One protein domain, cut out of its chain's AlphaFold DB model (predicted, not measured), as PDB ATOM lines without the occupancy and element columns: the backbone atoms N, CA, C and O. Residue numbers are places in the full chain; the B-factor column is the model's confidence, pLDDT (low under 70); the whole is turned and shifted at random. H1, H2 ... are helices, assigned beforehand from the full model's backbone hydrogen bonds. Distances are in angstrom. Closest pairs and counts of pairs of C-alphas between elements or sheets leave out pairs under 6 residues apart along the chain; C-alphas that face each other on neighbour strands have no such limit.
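AT A GLANCE: This is residues 4 to 120 of the 179 residues of the protein "Nitric oxide reductase activation protein" of Thermonema lapsum (UniProt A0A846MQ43). One kinked helix, H2, runs through the middle, and H4, H5 and H6 pack round it, crossing it steeply. H1 packs on H5 near one end of the domain, H3 packs on H6, and short H7 lies at the far end. The printed part has 117 residues with seven named helices, H1 to H7, and no named strand: all helix. It is compact, with a radius of gyration of the C-alphas of 14.0 A and spans of 43 by 31 by 28 A.

HOW THE PARTS SIT: Start at H1, residues 4 to 11, which touches residues 81 to 85 alone of H5, residues 75 to 92; the closest C-alphas, Tyr 6 and Ala 85, are 6.2 A apart. Next comes the hub, H2, residues 20 to 39, which only just touches H1, with 3 pairs of C-alphas within 8 A. Its closest C-alphas to H5 are Cys 27 and Phe 82, 5.8 A; to H4, residues 62 to 73, Val 33 and Ala 72, 6.1 A; to H6, residues 97 to 112, Val 32 and Met 104, 5.1 A. H3, residues 44 to 56, makes an up-and-down bundle with H2 and H6, each running against the one before. Every O i to N i+4 pair is within hydrogen-bond range in H1, H3, H4 and H6, against 12 of 16 in H2 and 12 of 14 in H5; H7, residues 115 to 118, is too short for one.

IN THESE COORDINATES: Find C-alpha 4 at (-32.944, -25.883, -47.443), where H1 begins. H2 spans 29.5 A, with a kink of 47 degrees near residue 31. H5 spans 24.4 A and H6 22.7 A. H7 ends at C-alpha 118, (-15.598, -59.284, -43.728).

THE WHOLE: The C-alphas farthest apart, Phe 5 and Lys 116, are 43.4 A apart. The printed part has no cut and no long link. Look for pLDDT under 70 at 37 residues, among them 52 to 62 and 100 to 120.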
ATOM      1  N   ARG A   4     -31.680 -26.108 -48.138       90.31
ATOM      2  CA  ARG A   4     -32.944 -25.883 -47.443       90.31
ATOM      3  C   ARG A   4     -34.173 -26.211 -48.296       90.31
ATOM      4  O   ARG A   4     -35.116 -26.793 -47.782       90.31
ATOM      5  N   PHE A   5     -34.161 -25.898 -49.591       93.69
ATOM      6  CA  PHE A   5     -35.274 -26.234 -50.482       93.69
ATOM      7  C   PHE A   5     -35.450 -27.753 -50.604       93.69
ATOM      8  O   PHE A   5     -36.565 -28.261 -50.495       93.69
ATOM      9  N   TYR A   6     -34.355 -28.494 -50.787       93.88
ATOM     10  CA  TYR A   6     -34.408 -29.955 -50.875       93.88
ATOM     11  C   TYR A   6     -34.789 -30.593 -49.535       93.88
ATOM     12  O   TYR A   6     -35.536 -31.570 -49.507       93.88
ATOM     13  N   TRP A   7     -34.333 -30.010 -48.427       94.69
ATOM     14  CA  TRP A   7     -34.726 -30.400 -47.075       94.69
ATOM     15  C   TRP A   7     -36.236 -30.223 -46.836       94.69
ATOM     16  O   TRP A   7     -36.898 -31.151 -46.367       94.69
ATOM     17  N   GLU A   8     -36.810 -29.081 -47.229       94.56
ATOM     18  CA  GLU A   8     -38.255 -28.821 -47.153       94.56
ATOM     19  C   GLU A   8     -39.044 -29.827 -48.008       94.56
ATOM     20  O   GLU A   8     -40.041 -30.390 -47.546       94.56
ATOM     21  N   GLN A   9     -38.570 -30.129 -49.223       93.44
ATOM     22  CA  GLN A   9     -39.185 -31.156 -50.068       93.44
ATOM     23  C   GLN A   9     -39.118 -32.554 -49.447       93.44
ATOM     24  O   GLN A   9     -40.114 -33.283 -49.480       93.44
ATOM     25  N   TYR A  10     -37.978 -32.926 -48.863       93.19
ATOM     26  CA  TYR A  10     -37.826 -34.201 -48.173       93.19
ATOM     27  C   TYR A  10     -38.849 -34.321 -47.041       93.19
ATOM     28  O   TYR A  10     -39.660 -35.248 -47.044       93.19
ATOM     29  N   ASN A  11     -38.884 -33.335 -46.142       92.94
ATOM     30  CA  ASN A  11     -39.762 -33.330 -44.972       92.94
ATOM     31  C   ASN A  11     -41.252 -33.228 -45.312       92.94
ATOM     32  O   ASN A  11     -42.066 -33.776 -44.573       92.94
ATOM     33  N   SER A  12     -41.626 -32.617 -46.442       91.25
ATOM     34  CA  SER A  12     -43.031 -32.549 -46.879       91.25
ATOM     35  C   SER A  12     -43.687 -33.926 -47.072       91.25
ATOM     36  O   SER A  12     -44.910 -34.038 -47.028       91.25
ATOM     37  N   ASN A  13     -42.875 -34.977 -47.234       80.69
ATOM     38  CA  ASN A  13     -43.313 -36.357 -47.429       80.69
ATOM     39  C   ASN A  13     -42.950 -37.277 -46.247       80.69
ATOM     40  O   ASN A  13     -42.957 -38.503 -46.399       80.69
ATOM     41  N   ARG A  14     -42.597 -36.721 -45.079       86.75
ATOM     42  CA  ARG A  14     -42.220 -37.498 -43.886       86.75
ATOM     43  C   ARG A  14     -43.261 -37.365 -42.769       86.75
ATOM     44  O   ARG A  14     -43.810 -36.288 -42.562       86.75
ATOM     45  N   PRO A  15     -43.513 -38.444 -42.004       78.88
ATOM     46  CA  PRO A  15     -44.360 -38.386 -40.811       78.88
ATOM     47  C   PRO A  15     -43.690 -37.647 -39.640       78.88
ATOM     48  O   PRO A  15     -44.375 -37.169 -38.738       78.88
ATOM     49  N   HIS A  16     -42.359 -37.557 -39.651       82.62
ATOM     50  CA  HIS A  16     -41.563 -36.854 -38.655       82.62
ATOM     51  C   HIS A  16     -40.556 -35.953 -39.356       82.62
ATOM     52  O   HIS A  16     -39.934 -36.357 -40.337       82.62
ATOM     53  N   GLU A  17     -40.412 -34.735 -38.846       86.44
ATOM     54  CA  GLU A  17     -39.463 -33.773 -39.383       86.44
ATOM     55  C   GLU A  17     -38.031 -34.215 -39.074       86.44
ATOM     56  O   GLU A  17     -37.668 -34.486 -37.927       86.44
ATOM     57  N   VAL A  18     -37.210 -34.280 -40.114       89.00
ATOM     58  CA  VAL A  18     -35.778 -34.541 -40.013       89.00
ATOM     59  C   VAL A  18     -35.048 -33.208 -39.950       89.00
ATOM     60  O   VAL A  18     -35.373 -32.290 -40.700       89.00
ATOM     61  N   SER A  19     -34.050 -33.076 -39.074       89.81
ATOM     62  CA  SER A  19     -33.252 -31.844 -38.992       89.81
ATOM     63  C   SER A  19     -32.445 -31.604 -40.277       89.81
ATOM     64  O   SER A  19     -32.064 -32.559 -40.955       89.81
ATOM     65  N   GLU A  20     -32.122 -30.349 -40.602       89.19
ATOM     66  CA  GLU A  20     -31.299 -30.038 -41.785       89.19
ATOM     67  C   GLU A  20     -29.918 -30.717 -41.717       89.19
ATOM     68  O   GLU A  20     -29.422 -31.230 -42.718       89.19
ATOM     69  N   ALA A  21     -29.320 -30.799 -40.523       86.25
ATOM     70  CA  ALA A  21     -28.054 -31.500 -40.312       86.25
ATOM     71  C   ALA A  21     -28.174 -32.997 -40.632       86.25
ATOM     72  O   ALA A  21     -27.347 -33.550 -41.353       86.25
ATOM     73  N   THR A  22     -29.242 -33.644 -40.159       86.50
ATOM     74  CA  THR A  22     -29.524 -35.044 -40.488       86.50
ATOM     75  C   THR A  22     -29.762 -35.211 -41.987       86.50
ATOM     76  O   THR A  22     -29.213 -36.130 -42.582       86.50
ATOM     77  N   PHE A  23     -30.496 -34.303 -42.631       90.81
ATOM     78  CA  PHE A  23     -30.707 -34.342 -44.078       90.81
ATOM     79  C   PHE A  23     -29.406 -34.197 -44.878       90.81
ATOM     80  O   PHE A  23     -29.206 -34.914 -45.857       90.81
ATOM     81  N   ARG A  24     -28.477 -33.342 -44.437       87.06
ATOM     82  CA  ARG A  24     -27.134 -33.248 -45.032       87.06
ATOM     83  C   ARG A  24     -26.362 -34.564 -44.900       87.06
ATOM     84  O   ARG A  24     -25.780 -35.017 -45.885       87.06
ATOM     85  N   SER A  25     -26.413 -35.216 -43.736       86.25
ATOM     86  CA  SER A  25     -25.842 -36.560 -43.559       86.25
ATOM     87  C   SER A  25     -26.502 -37.591 -44.479       86.25
ATOM     88  O   SER A  25     -25.812 -38.412 -45.077       86.25
ATOM     89  N   LEU A  26     -27.822 -37.522 -44.665       88.56
ATOM     90  CA  LEU A  26     -28.540 -38.400 -45.593       88.56
ATOM     91  C   LEU A  26     -28.118 -38.168 -47.043       88.56
ATOM     92  O   LEU A  26     -27.938 -39.137 -47.772       88.56
ATOM     93  N   CYS A  27     -27.885 -36.918 -47.455       88.94
ATOM     94  CA  CYS A  27     -27.353 -36.618 -48.785       88.94
ATOM     95  C   CYS A  27     -25.995 -37.293 -49.004       88.94
ATOM     96  O   CYS A  27     -25.791 -37.921 -50.036       88.94
ATOM     97  N   LEU A  28     -25.095 -37.230 -48.017       85.25
ATOM     98  CA  LEU A  28     -23.783 -37.884 -48.066       85.25
ATOM     99  C   LEU A  28     -23.868 -39.414 -48.111       85.25
ATOM    100  O   LEU A  28     -23.080 -40.058 -48.802       85.25
ATOM    101  N   LEU A  29     -24.815 -39.995 -47.378       87.12
ATOM    102  CA  LEU A  29     -25.017 -41.442 -47.314       87.12
ATOM    103  C   LEU A  29     -25.809 -41.982 -48.509       87.12
ATOM    104  O   LEU A  29     -25.706 -43.166 -48.818       87.12
ATOM    105  N   TYR A  30     -26.573 -41.144 -49.212       90.12
ATOM    106  CA  TYR A  30     -27.434 -41.584 -50.306       90.12
ATOM    107  C   TYR A  30     -26.692 -42.373 -51.403       90.12
ATOM    108  O   TYR A  30     -27.166 -43.452 -51.761       90.12
ATOM    109  N   PRO A  31     -25.517 -41.943 -51.908       84.62
ATOM    110  CA  PRO A  31     -24.775 -42.703 -52.914       84.62
ATOM    111  C   PRO A  31     -24.309 -44.066 -52.397       84.62
ATOM    112  O   PRO A  31     -24.330 -45.042 -53.140       84.62
ATOM    113  N   VAL A  32     -23.938 -44.149 -51.115       84.69
ATOM    114  CA  VAL A  32     -23.575 -45.408 -50.447       84.69
ATOM    115  C   VAL A  32     -24.778 -46.344 -50.408       84.69
ATOM    116  O   VAL A  32     -24.686 -47.482 -50.855       84.69
ATOM    117  N   VAL A  33     -25.928 -45.851 -49.941       86.25
ATOM    118  CA  VAL A  33     -27.181 -46.619 -49.894       86.25
ATOM    119  C   VAL A  33     -27.592 -47.087 -51.289       86.25
ATOM    120  O   VAL A  33     -27.993 -48.235 -51.461       86.25
ATOM    121  N   TYR A  34     -27.467 -46.225 -52.296       85.06
ATOM    122  CA  TYR A  34     -27.811 -46.553 -53.676       85.06
ATOM    123  C   TYR A  34     -26.937 -47.680 -54.242       85.06
ATOM    124  O   TYR A  34     -27.445 -48.547 -54.947       85.06
ATOM    125  N   VAL A  35     -25.642 -47.693 -53.902       80.00
ATOM    126  CA  VAL A  35     -24.704 -48.755 -54.296       80.00
ATOM    127  C   VAL A  35     -24.998 -50.065 -53.570       80.00
ATOM    128  O   VAL A  35     -25.098 -51.094 -54.227       80.00
ATOM    129  N   LEU A  36     -25.168 -50.038 -52.245       79.25
ATOM    130  CA  LEU A  36     -25.425 -51.254 -51.456       79.25
ATOM    131  C   LEU A  36     -26.755 -51.901 -51.832       79.25
ATOM    132  O   LEU A  36     -26.855 -53.106 -51.954       79.25
ATOM    133  N   THR A  37     -27.778 -51.091 -52.092       80.81
ATOM    134  CA  THR A  37     -29.100 -51.617 -52.450       80.81
ATOM    135  C   THR A  37     -29.203 -52.067 -53.901       80.81
ATOM    136  O   THR A  37     -30.316 -52.354 -54.338       80.81
ATOM    137  N   ALA A  38     -28.128 -52.071 -54.702       79.00
ATOM    138  CA  ALA A  38     -28.189 -52.295 -56.153       79.00
ATOM    139  C   ALA A  38     -28.977 -53.564 -56.542       79.00
ATOM    140  O   ALA A  38     -29.750 -53.523 -57.503       79.00
ATOM    141  N   ASP A  39     -28.869 -54.629 -55.746       74.88
ATOM    142  CA  ASP A  39     -29.571 -55.912 -55.897       74.88
ATOM    143  C   ASP A  39     -31.044 -55.910 -55.408       74.88
ATOM    144  O   ASP A  39     -31.771 -56.897 -55.545       74.88
ATOM    145  N   GLY A  40     -31.506 -54.783 -54.862       71.31
ATOM    146  CA  GLY A  40     -32.847 -54.552 -54.336       71.31
ATOM    147  C   GLY A  40     -33.026 -54.911 -52.859       71.31
ATOM    148  O   GLY A  40     -34.156 -54.847 -52.364       71.31
ATOM    149  N   LYS A  41     -31.966 -55.303 -52.143       73.56
ATOM    150  CA  LYS A  41     -32.021 -55.672 -50.722       73.56
ATOM    151  C   LYS A  41     -30.853 -55.048 -49.952       73.56
ATOM    152  O   LYS A  41     -29.993 -54.395 -50.512       73.56
ATOM    153  N   LEU A  42     -30.924 -55.150 -48.625       74.50
ATOM    154  CA  LEU A  42     -29.804 -54.854 -47.733       74.50
ATOM    155  C   LEU A  42     -29.589 -56.069 -46.853       74.50
ATOM    156  O   LEU A  42     -30.459 -56.388 -46.019       74.50
ATOM    157  N   ASP A  43     -28.456 -56.730 -47.035       71.12
ATOM    158  CA  ASP A  43     -28.063 -57.862 -46.214       71.12
ATOM    159  C   ASP A  43     -27.546 -57.421 -44.825       71.12
ATOM    160  O   ASP A  43     -27.561 -56.244 -44.451       71.12
ATOM    161  N   LEU A  44     -27.159 -58.387 -43.988       67.06
ATOM    162  CA  LEU A  44     -26.675 -58.117 -42.629       67.06
ATOM    163  C   LEU A  44     -25.336 -57.362 -42.603       67.06
ATOM    164  O   LEU A  44     -25.115 -56.561 -41.693       67.06
ATOM    165  N   VAL A  45     -24.459 -57.614 -43.572       64.81
ATOM    166  CA  VAL A  45     -23.138 -56.991 -43.687       64.81
ATOM    167  C   VAL A  45     -23.296 -55.542 -44.131       64.81
ATOM    168  O   VAL A  45     -22.751 -54.643 -43.494       64.81
ATOM    169  N   GLU A  46     -24.107 -55.291 -45.151       68.75
ATOM    170  CA  GLU A  46     -24.371 -53.958 -45.689       68.75
ATOM    171  C   GLU A  46     -25.055 -53.066 -44.648       68.75
ATOM    172  O   GLU A  46     -24.685 -51.905 -44.467       68.75
ATOM    173  N   ARG A  47     -25.990 -53.626 -43.865       71.81
ATOM    174  CA  ARG A  47     -26.577 -52.931 -42.704       71.81
ATOM    175  C   ARG A  47     -25.541 -52.613 -41.636       71.81
ATOM    176  O   ARG A  47     -25.606 -51.549 -41.022       71.81
ATOM    177  N   HIS A  48     -24.607 -53.528 -41.378       69.25
ATOM    178  CA  HIS A  48     -23.535 -53.281 -40.419       69.25
ATOM    179  C   HIS A  48     -22.600 -52.171 -40.909       69.25
ATOM    180  O   HIS A  48     -22.263 -51.278 -40.134       69.25
ATOM    181  N   PHE A  49     -22.235 -52.185 -42.191       71.06
ATOM    182  CA  PHE A  49     -21.420 -51.155 -42.823       71.06
ATOM    183  C   PHE A  49     -22.091 -49.777 -42.757       71.06
ATOM    184  O   PHE A  49     -21.470 -48.820 -42.294       71.06
ATOM    185  N   LEU A  50     -23.380 -49.684 -43.107       73.50
ATOM    186  CA  LEU A  50     -24.161 -48.451 -42.959       73.50
ATOM    187  C   LEU A  50     -24.136 -47.942 -41.514       73.50
ATOM    188  O   LEU A  50     -23.835 -46.777 -41.280       73.50
ATOM    189  N   LYS A  51     -24.330 -48.829 -40.533       71.44
ATOM    190  CA  LYS A  51     -24.280 -48.469 -39.111       71.44
ATOM    191  C   LYS A  51     -22.904 -47.955 -38.658       71.44
ATOM    192  O   LYS A  51     -22.831 -47.123 -37.757       71.44
ATOM    193  N   GLN A  52     -21.807 -48.444 -39.238       69.69
ATOM    194  CA  GLN A  52     -20.463 -47.921 -38.950       69.69
ATOM    195  C   GLN A  52     -20.266 -46.525 -39.555       69.69
ATOM    196  O   GLN A  52     -19.758 -45.630 -38.881       69.69
ATOM    197  N   MET A  53     -20.743 -46.311 -40.785       68.88
ATOM    198  CA  MET A  53     -20.728 -44.998 -41.438       68.88
ATOM    199  C   MET A  53     -21.579 -43.978 -40.662       68.88
ATOM    200  O   MET A  53     -21.137 -42.853 -40.438       68.88
ATOM    201  N   GLU A  54     -22.744 -44.390 -40.155       67.62
ATOM    202  CA  GLU A  54     -23.606 -43.578 -39.286       67.62
ATOM    203  C   GLU A  54     -22.892 -43.155 -37.990       67.62
ATOM    204  O   GLU A  54     -22.972 -41.993 -37.611       67.62
ATOM    205  N   LYS A  55     -22.146 -44.053 -37.329       61.97
ATOM    206  CA  LYS A  55     -21.410 -43.747 -36.082       61.97
ATOM    207  C   LYS A  55     -20.239 -42.784 -36.259       61.97
ATOM    208  O   LYS A  55     -19.830 -42.151 -35.293       61.97
ATOM    209  N   SER A  56     -19.669 -42.726 -37.461       53.56
ATOM    210  CA  SER A  56     -18.599 -41.777 -37.788       53.56
ATOM    211  C   SER A  56     -19.126 -40.355 -38.008       53.56
ATOM    212  O   SER A  56     -18.372 -39.391 -37.904       53.56
ATOM    213  N   SER A  57     -20.433 -40.221 -38.266       53.34
ATOM    214  CA  SER A  57     -21.135 -38.952 -38.137       53.34
ATOM    215  C   SER A  57     -21.462 -38.746 -36.657       53.34
ATOM    216  O   SER A  57     -22.037 -39.624 -36.024       53.34
ATOM    217  N   ASP A  58     -21.073 -37.604 -36.091       49.19
ATOM    218  CA  ASP A  58     -21.076 -37.262 -34.650       49.19
ATOM    219  C   ASP A  58     -22.471 -37.260 -33.969       49.19
ATOM    220  O   ASP A  58     -22.683 -36.729 -32.880       49.19
ATOM    221  N   SER A  59     -23.473 -37.842 -34.621       49.12
ATOM    222  CA  SER A  59     -24.840 -37.979 -34.163       49.12
ATOM    223  C   SER A  59     -25.155 -39.459 -33.970       49.12
ATOM    224  O   SER A  59     -25.562 -40.137 -34.912       49.12
ATOM    225  N   GLY A  60     -25.013 -39.961 -32.741       49.59
ATOM    226  CA  GLY A  60     -25.548 -41.258 -32.301       49.59
ATOM    227  C   GLY A  60     -27.081 -41.274 -32.296       49.59
ATOM    228  O   GLY A  60     -27.703 -41.470 -31.258       49.59
ATOM    229  N   ASN A  61     -27.687 -40.965 -33.439       61.12
ATOM    230  CA  ASN A  61     -29.090 -40.635 -33.580       61.12
ATOM    231  C   ASN A  61     -29.806 -41.807 -34.251       61.12
ATOM    232  O   ASN A  61     -29.674 -42.004 -35.458       61.12
ATOM    233  N   ASP A  62     -30.585 -42.561 -33.473       69.38
ATOM    234  CA  ASP A  62     -31.423 -43.665 -33.965       69.38
ATOM    235  C   ASP A  62     -32.341 -43.226 -35.124       69.38
ATOM    236  O   ASP A  62     -32.702 -44.030 -35.982       69.38
ATOM    237  N   LEU A  63     -32.663 -41.927 -35.201       76.44
ATOM    238  CA  LEU A  63     -33.409 -41.339 -36.308       76.44
ATOM    239  C   LEU A  63     -32.662 -41.454 -37.647       76.44
ATOM    240  O   LEU A  63     -33.281 -41.812 -38.640       76.44
ATOM    241  N   LEU A  64     -31.346 -41.206 -37.692       78.31
ATOM    242  CA  LEU A  64     -30.570 -41.283 -38.939       78.31
ATOM    243  C   LEU A  64     -30.634 -42.693 -39.534       78.31
ATOM    244  O   LEU A  64     -30.848 -42.843 -40.733       78.31
ATOM    245  N   HIS A  65     -30.526 -43.712 -38.683       82.25
ATOM    246  CA  HIS A  65     -30.634 -45.107 -39.093       82.25
ATOM    247  C   HIS A  65     -32.004 -45.430 -39.710       82.25
ATOM    248  O   HIS A  65     -32.097 -46.061 -40.766       82.25
ATOM    249  N   LEU A  66     -33.087 -44.964 -39.076       84.75
ATOM    250  CA  LEU A  66     -34.446 -45.138 -39.595       84.75
ATOM    251  C   LEU A  66     -34.635 -44.435 -40.945       84.75
ATOM    252  O   LEU A  66     -35.261 -44.994 -41.846       84.75
ATOM    253  N   GLU A  67     -34.066 -43.242 -41.107       87.81
ATOM    254  CA  GLU A  67     -34.104 -42.510 -42.372       87.81
ATOM    255  C   GLU A  67     -33.298 -43.218 -43.472       87.81
ATOM    256  O   GLU A  67     -33.781 -43.340 -44.596       87.81
ATOM    257  N   VAL A  68     -32.118 -43.763 -43.164       85.88
ATOM    258  CA  VAL A  68     -31.312 -44.552 -44.114       85.88
ATOM    259  C   VAL A  68     -32.096 -45.763 -44.622       85.88
ATOM    260  O   VAL A  68     -32.160 -45.994 -45.832       85.88
ATOM    261  N   LEU A  69     -32.747 -46.508 -43.723       86.31
ATOM    262  CA  LEU A  69     -33.595 -47.640 -44.104       86.31
ATOM    263  C   LEU A  69     -34.799 -47.203 -44.945       86.31
ATOM    264  O   LEU A  69     -35.147 -47.874 -45.917       86.31
ATOM    265  N   HIS A  70     -35.420 -46.074 -44.598       89.12
ATOM    266  CA  HIS A  70     -36.531 -45.514 -45.364       89.12
ATOM    267  C   HIS A  70     -36.112 -45.167 -46.795       89.12
ATOM    268  O   HIS A  70     -36.808 -45.523 -47.749       89.12
ATOM    269  N   ILE A  71     -34.963 -44.512 -46.967       90.25
ATOM    270  CA  ILE A  71     -34.468 -44.143 -48.294       90.25
ATOM    271  C   ILE A  71     -34.033 -45.384 -49.076       90.25
ATOM    272  O   ILE A  71     -34.322 -45.464 -50.264       90.25
ATOM    273  N   ALA A  72     -33.428 -46.384 -48.428       87.12
ATOM    274  CA  ALA A  72     -33.084 -47.655 -49.065       87.12
ATOM    275  C   ALA A  72     -34.313 -48.348 -49.681       87.12
ATOM    276  O   ALA A  72     -34.259 -48.832 -50.810       87.12
ATOM    277  N   GLN A  73     -35.446 -48.337 -48.972       88.19
ATOM    278  CA  GLN A  73     -36.709 -48.914 -49.448       88.19
ATOM    279  C   GLN A  73     -37.368 -48.104 -50.574       88.19
ATOM    280  O   GLN A  73     -38.150 -48.650 -51.346       88.19
ATOM    281  N   ASN A  74     -37.061 -46.809 -50.670       89.19
ATOM    282  CA  ASN A  74     -37.702 -45.865 -51.586       89.19
ATOM    283  C   ASN A  74     -36.691 -45.201 -52.538       89.19
ATOM    284  O   ASN A  74     -36.918 -44.083 -53.006       89.19
ATOM    285  N   ARG A  75     -35.561 -45.867 -52.814       84.62
ATOM    286  CA  ARG A  75     -34.382 -45.247 -53.443       84.62
ATOM    287  C   ARG A  75     -34.713 -44.533 -54.752       84.62
ATOM    288  O   ARG A  75     -34.299 -43.401 -54.963       84.62
ATOM    289  N   ASP A  76     -35.511 -45.166 -55.610       87.44
ATOM    290  CA  ASP A  76     -35.770 -44.669 -56.959       87.44
ATOM    291  C   ASP A  76     -36.689 -43.445 -56.933       87.44
ATOM    292  O   ASP A  76     -36.521 -42.532 -57.739       87.44
ATOM    293  N   ALA A  77     -37.602 -43.388 -55.958       90.00
ATOM    294  CA  ALA A  77     -38.473 -42.241 -55.737       90.00
ATOM    295  C   ALA A  77     -37.686 -41.023 -55.233       90.00
ATOM    296  O   ALA A  77     -37.951 -39.898 -55.653       90.00
ATOM    297  N   TYR A  78     -36.689 -41.243 -54.372       90.50
ATOM    298  CA  TYR A  78     -35.864 -40.166 -53.825       90.50
ATOM    299  C   TYR A  78     -34.637 -39.814 -54.676       90.50
ATOM    300  O   TYR A  78     -33.996 -38.793 -54.417       90.50
ATOM    301  N   ARG A  79     -34.324 -40.600 -55.715       90.62
ATOM    302  CA  ARG A  79     -33.159 -40.375 -56.581       90.62
ATOM    303  C   ARG A  79     -33.064 -38.959 -57.138       90.62
ATOM    304  O   ARG A  79     -31.983 -38.391 -57.007       90.62
ATOM    305  N   PRO A  80     -34.118 -38.366 -57.734       91.12
ATOM    306  CA  PRO A  80     -34.014 -37.012 -58.276       91.12
ATOM    307  C   PRO A  80     -33.639 -36.001 -57.185       91.12
ATOM    308  O   PRO A  80     -32.692 -35.241 -57.344       91.12
ATOM    309  N   LEU A  81     -34.309 -36.088 -56.031       93.94
ATOM    310  CA  LEU A  81     -34.112 -35.181 -54.905       93.94
ATOM    311  C   LEU A  81     -32.677 -35.222 -54.363       93.94
ATOM    312  O   LEU A  81     -32.041 -34.180 -54.221       93.94
ATOM    313  N   PHE A  82     -32.160 -36.415 -54.056       92.12
ATOM    314  CA  PHE A  82     -30.827 -36.536 -53.460       92.12
ATOM    315  C   PHE A  82     -29.702 -36.261 -54.455       92.12
ATOM    316  O   PHE A  82     -28.676 -35.717 -54.055       92.12
ATOM    317  N   VAL A  83     -29.875 -36.597 -55.736       89.69
ATOM    318  CA  VAL A  83     -28.879 -36.270 -56.768       89.69
ATOM    319  C   VAL A  83     -28.778 -34.755 -56.951       89.69
ATOM    320  O   VAL A  83     -27.669 -34.221 -56.953       89.69
ATOM    321  N   ASP A  84     -29.911 -34.055 -57.024       90.50
ATOM    322  CA  ASP A  84     -29.933 -32.596 -57.171       90.50
ATOM    323  C   ASP A  84     -29.370 -31.888 -55.926       90.50
ATOM    324  O   ASP A  84     -28.600 -30.929 -56.045       90.50
ATOM    325  N   ALA A  85     -29.682 -32.394 -54.726       90.44
ATOM    326  CA  ALA A  85     -29.127 -31.896 -53.468       90.44
ATOM    327  C   ALA A  85     -27.607 -32.102 -53.374       90.44
ATOM    328  O   ALA A  85     -26.876 -31.184 -53.001       90.44
ATOM    329  N   LEU A  86     -27.109 -33.281 -53.756       87.50
ATOM    330  CA  LEU A  86     -25.676 -33.577 -53.795       87.50
ATOM    331  C   LEU A  86     -24.928 -32.689 -54.784       87.50
ATOM    332  O   LEU A  86     -23.843 -32.200 -54.473       87.50
ATOM    333  N   HIS A  87     -25.503 -32.462 -55.963       86.56
ATOM    334  CA  HIS A  87     -24.915 -31.577 -56.958       86.56
ATOM    335  C   HIS A  87     -24.804 -30.138 -56.433       86.56
ATOM    336  O   HIS A  87     -23.757 -29.511 -56.589       86.56
ATOM    337  N   ASP A  88     -25.834 -29.636 -55.747       87.00
ATOM    338  CA  ASP A  88     -25.806 -28.309 -55.120       87.00
ATOM    339  C   ASP A  88     -24.727 -28.207 -54.023       87.00
ATOM    340  O   ASP A  88     -23.975 -27.231 -53.987       87.00
ATOM    341  N   LEU A  89     -24.580 -29.240 -53.185       83.00
ATOM    342  CA  LEU A  89     -23.540 -29.296 -52.147       83.00
ATOM    343  C   LEU A  89     -22.120 -29.356 -52.735       83.00
ATOM    344  O   LEU A  89     -21.210 -28.704 -52.222       83.00
ATOM    345  N   LEU A  90     -21.929 -30.098 -53.830       81.38
ATOM    346  CA  LEU A  90     -20.655 -30.165 -54.550       81.38
ATOM    347  C   LEU A  90     -20.285 -28.817 -55.176       81.38
ATOM    348  O   LEU A  90     -19.147 -28.373 -55.047       81.38
ATOM    349  N   GLN A  91     -21.240 -28.146 -55.824       83.06
ATOM    350  CA  GLN A  91     -21.004 -26.839 -56.445       83.06
ATOM    351  C   GLN A  91     -20.643 -25.756 -55.425       83.06
ATOM    352  O   GLN A  91     -19.848 -24.868 -55.729       83.06
ATOM    353  N   LYS A  92     -21.207 -25.833 -54.216       84.44
ATOM    354  CA  LYS A  92     -20.916 -24.903 -53.117       84.44
ATOM    355  C   LYS A  92     -19.598 -25.197 -52.395       84.44
ATOM    356  O   LYS A  92     -19.131 -24.351 -51.642       84.44
ATOM    357  N   GLY A  93     -18.984 -26.356 -52.640       76.88
ATOM    358  CA  GLY A  93     -17.758 -26.781 -51.963       76.88
ATOM    359  C   GLY A  93     -17.974 -27.288 -50.533       76.88
ATOM    360  O   GLY A  93     -16.996 -27.507 -49.822       76.88
ATOM    361  N   ASP A  94     -19.229 -27.518 -50.128       75.56
ATOM    362  CA  ASP A  94     -19.583 -28.091 -48.821       75.56
ATOM    363  C   ASP A  94     -19.118 -29.555 -48.712       75.56
ATOM    364  O   ASP A  94     -18.888 -30.068 -47.617       75.56
ATOM    365  N   ILE A  95     -18.981 -30.238 -49.855       74.19
ATOM    366  CA  ILE A  95     -18.530 -31.629 -49.966       74.19
ATOM    367  C   ILE A  95     -17.517 -31.735 -51.110       74.19
ATOM    368  O   ILE A  95     -17.629 -31.051 -52.126       74.19
ATOM    369  N   LYS A  96     -16.528 -32.625 -50.969       74.06
ATOM    370  CA  LYS A  96     -15.579 -32.957 -52.039       74.06
ATOM    371  C   LYS A  96     -16.054 -34.177 -52.826       74.06
ATOM    372  O   LYS A  96     -16.435 -35.185 -52.234       74.06
ATOM    373  N   ALA A  97     -15.955 -34.113 -54.153       70.50
ATOM    374  CA  ALA A  97     -16.301 -35.226 -55.041       70.50
ATOM    375  C   ALA A  97     -15.534 -36.514 -54.689       70.50
ATOM    376  O   ALA A  97     -16.128 -37.590 -54.653       70.50
ATOM    377  N   ASP A  98     -14.251 -36.387 -54.333       66.25
ATOM    378  CA  ASP A  98     -13.403 -37.513 -53.924       66.25
ATOM    379  C   ASP A  98     -13.948 -38.245 -52.695       66.25
ATOM    380  O   ASP A  98     -13.879 -39.469 -52.628       66.25
ATOM    381  N   THR A  99     -14.531 -37.516 -51.736       70.12
ATOM    382  CA  THR A  99     -15.128 -38.107 -50.533       70.12
ATOM    383  C   THR A  99     -16.323 -38.980 -50.898       70.12
ATOM    384  O   THR A  99     -16.392 -40.127 -50.467       70.12
ATOM    385  N   ILE A 100     -17.225 -38.474 -51.747       68.88
ATOM    386  CA  ILE A 100     -18.395 -39.231 -52.212       68.88
ATOM    387  C   ILE A 100     -17.951 -40.470 -52.993       68.88
ATOM    388  O   ILE A 100     -18.420 -41.577 -52.728       68.88
ATOM    389  N   PHE A 101     -17.018 -40.293 -53.931       67.12
ATOM    390  CA  PHE A 101     -16.511 -41.380 -54.757       67.12
ATOM    391  C   PHE A 101     -15.845 -42.473 -53.912       67.12
ATOM    392  O   PHE A 101     -16.125 -43.656 -54.097       67.12
ATOM    393  N   HIS A 102     -15.021 -42.089 -52.935       67.88
ATOM    394  CA  HIS A 102     -14.385 -43.032 -52.022       67.88
ATOM    395  C   HIS A 102     -15.416 -43.823 -51.204       67.88
ATOM    396  O   HIS A 102     -15.328 -45.048 -51.125       67.88
ATOM    397  N   SER A 103     -16.440 -43.158 -50.660       64.81
ATOM    398  CA  SER A 103     -17.513 -43.834 -49.926       64.81
ATOM    399  C   SER A 103     -18.300 -44.816 -50.803       64.81
ATOM    400  O   SER A 103     -18.609 -45.917 -50.352       64.81
ATOM    401  N   MET A 104     -18.570 -44.472 -52.067       69.75
ATOM    402  CA  MET A 104     -19.213 -45.384 -53.025       69.75
ATOM    403  C   MET A 104     -18.345 -46.607 -53.346       69.75
ATOM    404  O   MET A 104     -18.869 -47.714 -53.449       69.75
ATOM    405  N   LEU A 105     -17.025 -46.438 -53.475       65.44
ATOM    406  CA  LEU A 105     -16.104 -47.557 -53.695       65.44
ATOM    407  C   LEU A 105     -16.060 -48.511 -52.496       65.44
ATOM    408  O   LEU A 105     -16.085 -49.728 -52.679       65.44
ATOM    409  N   LEU A 106     -16.026 -47.973 -51.272       67.19
ATOM    410  CA  LEU A 106     -16.093 -48.783 -50.053       67.19
ATOM    411  C   LEU A 106     -17.412 -49.559 -49.969       67.19
ATOM    412  O   LEU A 106     -17.407 -50.741 -49.633       67.19
ATOM    413  N   ALA A 107     -18.523 -48.917 -50.336       67.25
ATOM    414  CA  ALA A 107     -19.836 -49.545 -50.398       67.25
ATOM    415  C   ALA A 107     -19.873 -50.700 -51.413       67.25
ATOM    416  O   ALA A 107     -20.256 -51.816 -51.072       67.25
ATOM    417  N   ALA A 108     -19.395 -50.466 -52.639       65.56
ATOM    418  CA  ALA A 108     -19.334 -51.492 -53.680       65.56
ATOM    419  C   ALA A 108     -18.477 -52.691 -53.244       65.56
ATOM    420  O   ALA A 108     -18.852 -53.841 -53.459       65.56
ATOM    421  N   ARG A 109     -17.353 -52.431 -52.566       63.66
ATOM    422  CA  ARG A 109     -16.496 -53.478 -51.994       63.66
ATOM    423  C   ARG A 109     -17.209 -54.275 -50.900       63.66
ATOM    424  O   ARG A 109     -17.032 -55.488 -50.834       63.66
ATOM    425  N   CYS A 110     -17.982 -53.605 -50.046       64.31
ATOM    426  CA  CYS A 110     -18.761 -54.261 -49.000       64.31
ATOM    427  C   CYS A 110     -19.818 -55.206 -49.586       64.31
ATOM    428  O   CYS A 110     -19.985 -56.302 -49.063       64.31
ATOM    429  N   SER A 111     -20.484 -54.792 -50.667       62.91
ATOM    430  CA  SER A 111     -21.533 -55.569 -51.342       62.91
ATOM    431  C   SER A 111     -20.972 -56.737 -52.177       62.91
ATOM    432  O   SER A 111     -21.604 -57.778 -52.314       62.91
ATOM    433  N   TYR A 112     -19.743 -56.616 -52.699       60.34
ATOM    434  CA  TYR A 112     -19.101 -57.667 -53.504       60.34
ATOM    435  C   TYR A 112     -18.509 -58.828 -52.680       60.34
ATOM    436  O   TYR A 112     -18.375 -59.941 -53.186       60.34
ATOM    437  N   ASN A 113     -18.113 -58.593 -51.423       51.16
ATOM    438  CA  ASN A 113     -17.330 -59.564 -50.658       51.16
ATOM    439  C   ASN A 113     -18.180 -60.443 -49.732       51.16
ATOM    440  O   ASN A 113     -18.826 -59.964 -48.802       51.16
ATOM    441  N   ASP A 114     -18.051 -61.756 -49.929       49.09
ATOM    442  CA  ASP A 114     -18.612 -62.811 -49.089       49.09
ATOM    443  C   ASP A 114     -18.278 -62.580 -47.598       49.09
ATOM    444  O   ASP A 114     -17.144 -62.252 -47.235       49.09
ATOM    445  N   TRP A 115     -19.259 -62.762 -46.713       41.28
ATOM    446  CA  TRP A 115     -19.192 -62.468 -45.270       41.28
ATOM    447  C   TRP A 115     -17.974 -63.071 -44.542       41.28
ATOM    448  O   TRP A 115     -17.512 -62.515 -43.543       41.28
ATOM    449  N   LYS A 116     -17.414 -64.177 -45.058       39.56
ATOM    450  CA  LYS A 116     -16.169 -64.788 -44.562       39.56
ATOM    451  C   LYS A 116     -14.963 -63.851 -44.659       39.56
ATOM    452  O   LYS A 116     -14.124 -63.872 -43.765       39.56
ATOM    453  N   ASN A 117     -14.905 -62.999 -45.682       40.72
ATOM    454  CA  ASN A 117     -13.843 -62.008 -45.841       40.72
ATOM    455  C   ASN A 117     -14.055 -60.793 -44.925       40.72
ATOM    456  O   ASN A 117     -13.082 -60.219 -44.455       40.72
ATOM    457  N   ASN A 118     -15.299 -60.433 -44.595       38.84
ATOM    458  CA  ASN A 118     -15.598 -59.284 -43.728       38.84
ATOM    459  C   ASN A 118     -15.388 -59.566 -42.226       38.84
ATOM    460  O   ASN A 118     -15.131 -58.638 -41.458       38.84
ATOM    461  N   ALA A 119     -15.424 -60.832 -41.795       36.97
ATOM    462  CA  ALA A 119     -15.153 -61.220 -40.407       36.97
ATOM    463  C   ALA A 119     -13.670 -61.079 -39.999       36.97
ATOM    464  O   ALA A 119     -13.374 -60.936 -38.815       36.97
ATOM    465  N   ILE A 120     -12.741 -61.081 -40.962       37.03
ATOM    466  CA  ILE A 120     -11.292 -61.020 -40.703       37.03
ATOM    467  C   ILE A 120     -10.824 -59.587 -40.377       37.03
ATOM    468  O   ILE A 120      -9.850 -59.407 -39.651       37.03
TER     469      ILE A 120